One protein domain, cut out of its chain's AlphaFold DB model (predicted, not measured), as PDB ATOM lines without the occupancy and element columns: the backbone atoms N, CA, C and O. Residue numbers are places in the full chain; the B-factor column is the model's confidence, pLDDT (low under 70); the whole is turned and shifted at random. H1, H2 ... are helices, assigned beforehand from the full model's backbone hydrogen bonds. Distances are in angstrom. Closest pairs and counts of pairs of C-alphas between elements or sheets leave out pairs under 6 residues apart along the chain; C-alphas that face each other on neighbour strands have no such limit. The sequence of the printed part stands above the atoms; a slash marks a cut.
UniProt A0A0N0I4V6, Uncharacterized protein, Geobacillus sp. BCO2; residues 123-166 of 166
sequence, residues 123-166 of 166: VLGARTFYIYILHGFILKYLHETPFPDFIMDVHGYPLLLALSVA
ATOM      1  N   VAL A 123     -31.800   7.624  72.696       83.88
ATOM      2  CA  VAL A 123     -31.740   7.547  74.167       83.88
ATOM      3  C   VAL A 123     -31.242   8.859  74.781       83.88
ATOM      4  O   VAL A 123     -31.768   9.290  75.807       83.88
ATOM      5  N   LEU A 124     -30.273   9.522  74.142       81.50
ATOM      6  CA  LEU A 124     -29.778  10.836  74.562       81.50
ATOM      7  C   LEU A 124     -30.862  11.904  74.356       81.50
ATOM      8  O   LEU A 124     -31.114  12.711  75.249       81.50
ATOM      9  N   GLY A 125     -31.580  11.832  73.228       77.25
ATOM     10  CA  GLY A 125     -32.712  12.709  72.912       77.25
ATOM     11  C   GLY A 125     -33.849  12.665  73.946       77.25
ATOM     12  O   GLY A 125     -34.451  13.691  74.261       77.25
ATOM     13  N   ALA A 126     -34.108  11.501  74.547       82.50
ATOM     14  CA  ALA A 126     -35.110  11.362  75.609       82.50
ATOM     15  C   ALA A 126     -34.716  12.072  76.921       82.50
ATOM     16  O   ALA A 126     -35.571  12.319  77.768       82.50
ATOM     17  N   ARG A 127     -33.431  12.413  77.097       85.50
ATOM     18  CA  ARG A 127     -32.878  13.075  78.291       85.50
ATOM     19  C   ARG A 127     -32.536  14.550  78.042       85.50
ATOM     20  O   ARG A 127     -31.817  15.158  78.834       85.50
ATOM     21  N   THR A 128     -33.066  15.133  76.966       84.25
ATOM     22  CA  THR A 128     -32.772  16.511  76.531       84.25
ATOM     23  C   THR A 128     -33.042  17.552  77.600       84.25
ATOM     24  O   THR A 128     -32.246  18.469  77.731       84.25
ATOM     25  N   PHE A 129     -34.095  17.407  78.406       82.94
ATOM     26  CA  PHE A 129     -34.401  18.383  79.453       82.94
ATOM     27  C   PHE A 129     -33.292  18.484  80.511       82.94
ATOM     28  O   PHE A 129     -32.899  19.581  80.898       82.94
ATOM     29  N   TYR A 130     -32.736  17.344  80.929       85.38
ATOM     30  CA  TYR A 130     -31.633  17.325  81.889       85.38
ATOM     31  C   TYR A 130     -30.371  17.966  81.297       85.38
ATOM     32  O   TYR A 130     -29.770  18.838  81.920       85.38
ATOM     33  N   ILE A 131     -30.018  17.593  80.061       84.81
ATOM     34  CA  ILE A 131     -28.878  18.177  79.334       84.81
ATOM     35  C   ILE A 131     -29.082  19.690  79.144       84.81
ATOM     36  O   ILE A 131     -28.158  20.469  79.354       84.81
ATOM     37  N   TYR A 132     -30.303  20.120  78.819       84.62
ATOM     38  CA  TYR A 132     -30.661  21.522  78.632       84.62
ATOM     39  C   TYR A 132     -30.596  22.339  79.928       84.62
ATOM     40  O   TYR A 132     -30.255  23.510  79.885       84.62
ATOM     41  N   ILE A 133     -30.862  21.774  81.100       87.69
ATOM     42  CA  ILE A 133     -30.621  22.523  82.342       87.69
ATOM     43  C   ILE A 133     -29.119  22.594  82.632       87.69
ATOM     44  O   ILE A 133     -28.604  23.642  83.018       87.69
ATOM     45  N   LEU A 134     -28.405  21.487  82.420       89.75
ATOM     46  CA  LEU A 134     -27.001  21.377  82.799       89.75
ATOM     47  C   LEU A 134     -26.059  22.176  81.882       89.75
ATOM     48  O   LEU A 134     -25.047  22.686  82.363       89.75
ATOM     49  N   HIS A 135     -26.384  22.331  80.590       87.06
ATOM     50  CA  HIS A 135     -25.480  22.968  79.620       87.06
ATOM     51  C   HIS A 135     -25.085  24.395  80.023       87.06
ATOM     52  O   HIS A 135     -23.936  24.775  79.825       87.06
ATOM     53  N   GLY A 136     -25.995  25.163  80.636       86.81
ATOM     54  CA  GLY A 136     -25.715  26.537  81.059       86.81
ATOM     55  C   GLY A 136     -24.612  26.621  82.117       86.81
ATOM     56  O   GLY A 136     -23.776  27.520  82.067       86.81
ATOM     57  N   PHE A 137     -24.553  25.651  83.035       91.31
ATOM     58  CA  PHE A 137     -23.485  25.568  84.034       91.31
ATOM     59  C   PHE A 137     -22.145  25.200  83.399       91.31
ATOM     60  O   PHE A 137     -21.125  25.779  83.759       91.31
ATOM     61  N   ILE A 138     -22.158  24.279  82.432       89.38
ATOM     62  CA  ILE A 138     -20.958  23.866  81.693       89.38
ATOM     63  C   ILE A 138     -20.407  25.043  80.882       89.38
ATOM     64  O   ILE A 138     -19.217  25.327  80.962       89.38
ATOM     65  N   LEU A 139     -21.263  25.764  80.150       87.56
ATOM     66  CA  LEU A 139     -20.852  26.942  79.380       87.56
ATOM     67  C   LEU A 139     -20.303  28.046  80.280       87.56
ATOM     68  O   LEU A 139     -19.265  28.619  79.968       87.56
ATOM     69  N   LYS A 140     -20.958  28.307  81.418       89.25
ATOM     70  CA  LYS A 140     -20.455  29.279  82.389       89.25
ATOM     71  C   LYS A 140     -19.087  28.865  82.928       89.25
ATOM     72  O   LYS A 140     -18.194  29.694  82.965       89.25
ATOM     73  N   TYR A 141     -18.908  27.597  83.290       90.88
ATOM     74  CA  TYR A 141     -17.610  27.084  83.726       90.88
ATOM     75  C   TYR A 141     -16.535  27.253  82.645       90.88
ATOM     76  O   TYR A 141     -15.463  27.767  82.938       90.88
ATOM     77  N   LEU A 142     -16.825  26.880  81.393       88.62
ATOM     78  CA  LEU A 142     -15.879  27.025  80.282       88.62
ATOM     79  C   LEU A 142     -15.508  28.489  80.021       88.62
ATOM     80  O   LEU A 142     -14.345  28.762  79.743       88.62
ATOM     81  N   HIS A 143     -16.453  29.423  80.155       88.25
ATOM     82  CA  HIS A 143     -16.187  30.859  80.031       88.25
ATOM     83  C   HIS A 143     -15.219  31.409  81.086       88.25
ATOM     84  O   HIS A 143     -14.506  32.360  80.794       88.25
ATOM     85  N   GLU A 144     -15.166  30.821  82.281       90.50
ATOM     86  CA  GLU A 144     -14.219  31.226  83.336       90.50
ATOM     87  C   GLU A 144     -12.815  30.612  83.139       90.50
ATOM     88  O   GLU A 144     -11.899  30.866  83.919       90.50
ATOM     89  N   THR A 145     -12.628  29.776  82.112       90.75
ATOM     90  CA  THR A 145     -11.335  29.168  81.756       90.75
ATOM     91  C   THR A 145     -10.763  29.805  80.482       90.75
ATOM     92  O   THR A 145     -11.508  30.447  79.749       90.75
ATOM     93  N   PRO A 146      -9.485  29.568  80.122       88.38
ATOM     94  CA  PRO A 146      -8.896  30.060  78.865       88.38
ATOM     95  C   PRO A 146      -9.475  29.413  77.591       88.38
ATOM     96  O   PRO A 146      -8.977  29.629  76.489       88.38
ATOM     97  N   PHE A 147     -10.484  28.551  77.733       85.12
ATOM     98  CA  PHE A 147     -11.060  27.769  76.646       85.12
ATOM     99  C   PHE A 147     -11.643  28.617  75.497       85.12
ATOM    100  O   PHE A 147     -11.381  28.267  74.345       85.12
ATOM    101  N   PRO A 148     -12.388  29.718  75.736       83.38
ATOM    102  CA  PRO A 148     -12.912  30.548  74.651       83.38
ATOM    103  C   PRO A 148     -11.791  31.183  73.825       83.38
ATOM    104  O   PRO A 148     -11.835  31.129  72.597       83.38
ATOM    105  N   ASP A 149     -10.760  31.702  74.495       83.38
ATOM    106  CA  ASP A 149      -9.610  32.331  73.842       83.38
ATOM    107  C   ASP A 149      -8.828  31.311  73.003       83.38
ATOM    108  O   ASP A 149      -8.498  31.579  71.849       83.38
ATOM    109  N   PHE A 150      -8.629  30.096  73.528       84.62
ATOM    110  CA  PHE A 150      -7.999  28.993  72.796       84.62
ATOM    111  C   PHE A 150      -8.766  28.607  71.521       84.62
ATOM    112  O   PHE A 150      -8.167  28.400  70.465       84.62
ATOM    113  N   ILE A 151     -10.099  28.514  71.589       83.94
ATOM    114  CA  ILE A 151     -10.927  28.187  70.417       83.94
ATOM    115  C   ILE A 151     -10.860  29.296  69.362       83.94
ATOM    116  O   ILE A 151     -10.824  28.990  68.166       83.94
ATOM    117  N   MET A 152     -10.843  30.561  69.786       81.81
ATOM    118  CA  MET A 152     -10.748  31.707  68.881       81.81
ATOM    119  C   MET A 152      -9.395  31.761  68.166       81.81
ATOM    120  O   MET A 152      -9.371  31.973  66.955       81.81
ATOM    121  N   ASP A 153      -8.302  31.502  68.886       82.94
ATOM    122  CA  ASP A 153      -6.930  31.540  68.358       82.94
ATOM    123  C   ASP A 153      -6.653  30.406  67.351       82.94
ATOM    124  O   ASP A 153      -6.013  30.601  66.321       82.94
ATOM    125  N   VAL A 154      -7.219  29.217  67.585       81.31
ATOM    126  CA  VAL A 154      -7.020  28.032  66.723       81.31
ATOM    127  C   VAL A 154      -8.021  27.973  65.552       81.31
ATOM    128  O   VAL A 154      -8.019  27.017  64.778       81.31
ATOM    129  N   HIS A 155      -8.910  28.965  65.399       76.56
ATOM    130  CA  HIS A 155     -10.083  28.868  64.514       76.56
ATOM    131  C   HIS A 155     -10.856  27.553  64.735       76.56
ATOM    132  O   HIS A 155     -11.293  26.904  63.789       76.56
ATOM    133  N   GLY A 156     -11.023  27.142  65.996       75.12
ATOM    134  CA  GLY A 156     -11.491  25.813  66.405       75.12
ATOM    135  C   GLY A 156     -12.967  25.506  66.130       75.12
ATOM    136  O   GLY A 156     -13.448  24.440  66.510       75.12
ATOM    137  N   TYR A 157     -13.712  26.384  65.458       79.62
ATOM    138  CA  TYR A 157     -15.115  26.141  65.103       79.62
ATOM    139  C   TYR A 157     -15.346  24.838  64.307       79.62
ATOM    140  O   TYR A 157     -16.283  24.110  64.643       79.62
ATOM    141  N   PRO A 158     -14.501  24.458  63.325       81.88
ATOM    142  CA  PRO A 158     -14.615  23.166  62.650       81.88
ATOM    143  C   PRO A 158     -14.329  21.982  63.579       81.88
ATOM    144  O   PRO A 158     -14.960  20.936  63.442       81.88
ATOM    145  N   LEU A 159     -13.420  22.142  64.550       79.12
ATOM    146  CA  LEU A 159     -13.115  21.117  65.552       79.12
ATOM    147  C   LEU A 159     -14.316  20.883  66.477       79.12
ATOM    148  O   LEU A 159     -14.668  19.737  66.745       79.12
ATOM    149  N   LEU A 160     -14.978  21.958  66.914       79.56
ATOM    150  CA  LEU A 160     -16.208  21.876  67.702       79.56
ATOM    151  C   LEU A 160     -17.344  21.214  66.915       79.56
ATOM    152  O   LEU A 160     -18.064  20.384  67.468       79.56
ATOM    153  N   LEU A 161     -17.478  21.520  65.621       78.69
ATOM    154  CA  LEU A 161     -18.451  20.852  64.752       78.69
ATOM    155  C   LEU A 161     -18.142  19.358  64.604       78.69
ATOM    156  O   LEU A 161     -19.049  18.542  64.754       78.69
ATOM    157  N   ALA A 162     -16.878  18.987  64.392       79.12
ATOM    158  CA  ALA A 162     -16.464  17.587  64.321       79.12
ATOM    159  C   ALA A 162     -16.756  16.837  65.633       79.12
ATOM    160  O   ALA A 162     -17.336  15.755  65.597       79.12
ATOM    161  N   LEU A 163     -16.441  17.440  66.785       77.56
ATOM    162  CA  LEU A 163     -16.758  16.900  68.113       77.56
ATOM    163  C   LEU A 163     -18.262  16.788  68.380       77.56
ATOM    164  O   LEU A 163     -18.673  15.910  69.123       77.56
ATOM    165  N   SER A 164     -19.086  17.667  67.806       69.94
ATOM    166  CA  SER A 164     -20.543  17.617  67.996       69.94
ATOM    167  C   SER A 164     -21.225  16.486  67.219       69.94
ATOM    168  O   SER A 164     -22.354  16.114  67.540       69.94
ATOM    169  N   VAL A 165     -20.551  15.965  66.188       69.69
ATOM    170  CA  VAL A 165     -21.048  14.890  65.316       69.69
ATOM    171  C   VAL A 165     -20.443  13.527  65.685       69.69
ATOM    172  O   VAL A 165     -21.072  12.507  65.400       69.69
ATOM    173  N   ALA A 166     -19.250  13.514  66.291       53.41
ATOM    174  CA  ALA A 166     -18.549  12.319  66.772       53.41
ATOM    175  C   ALA A 166     -19.175  11.743  68.053       53.41
ATOM    176  O   ALA A 166     -19.289  10.497  68.126       53.41
TER     177      ALA A 166
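Overview. This is residues 123 to 166 of the 166 residues of an uncharacterized protein of Geobacillus sp. BCO2 (UniProt A0A0N0I4V6). Going along from residue 123, you meet an open, flat horseshoe of three helices joined end to end: kinked H1 is the long arm, H2 the turn, and H3 the shorter arm coming back, with an empty middle. The printed part has 44 residues, in order H1, H2, H3, with no named strand: all helix. It is loose, radius of gyration of the C-alphas 12.7 A, spanning 35 by 24 by 8 A.

Arrangement. H1, residues 128 to 143, has a kink of 30 degrees near residue 135. Next look at H2, residues 147 to 153: it is close but not clearly touching H1, the closest C-alphas, of Leu 142 and Pro 148, being 7.3 A apart. They run the same way at a steep tilt of 68 degrees, only just short of perpendicular. H3, residues 157 to 165, is close but not clearly touching H2, with the closest C-alphas, of Ile 151 and Tyr 157, 7.1 A apart; they run opposite ways at a steep tilt of 53 degrees. H1 and H3 are apart. Every O i to N i+4 pair is within hydrogen-bond range in H2 and H3, and 10 of 12 in H1.

Along the chain. Find C-alpha 128 at (-32.772, 16.511, 76.531); H1 runs 22.2 A from there. H2 spans 10.0 A, and H3 12.7 A to C-alpha 165 at (-21.048, 14.890, 65.316).

Size, cuts and confidence. The C-alphas farthest apart, of Ala 126 and Asp 153, are 35.4 A apart. Both links are tight, the printed part has no cut, and pLDDT is under 70 at residues 164 to 166.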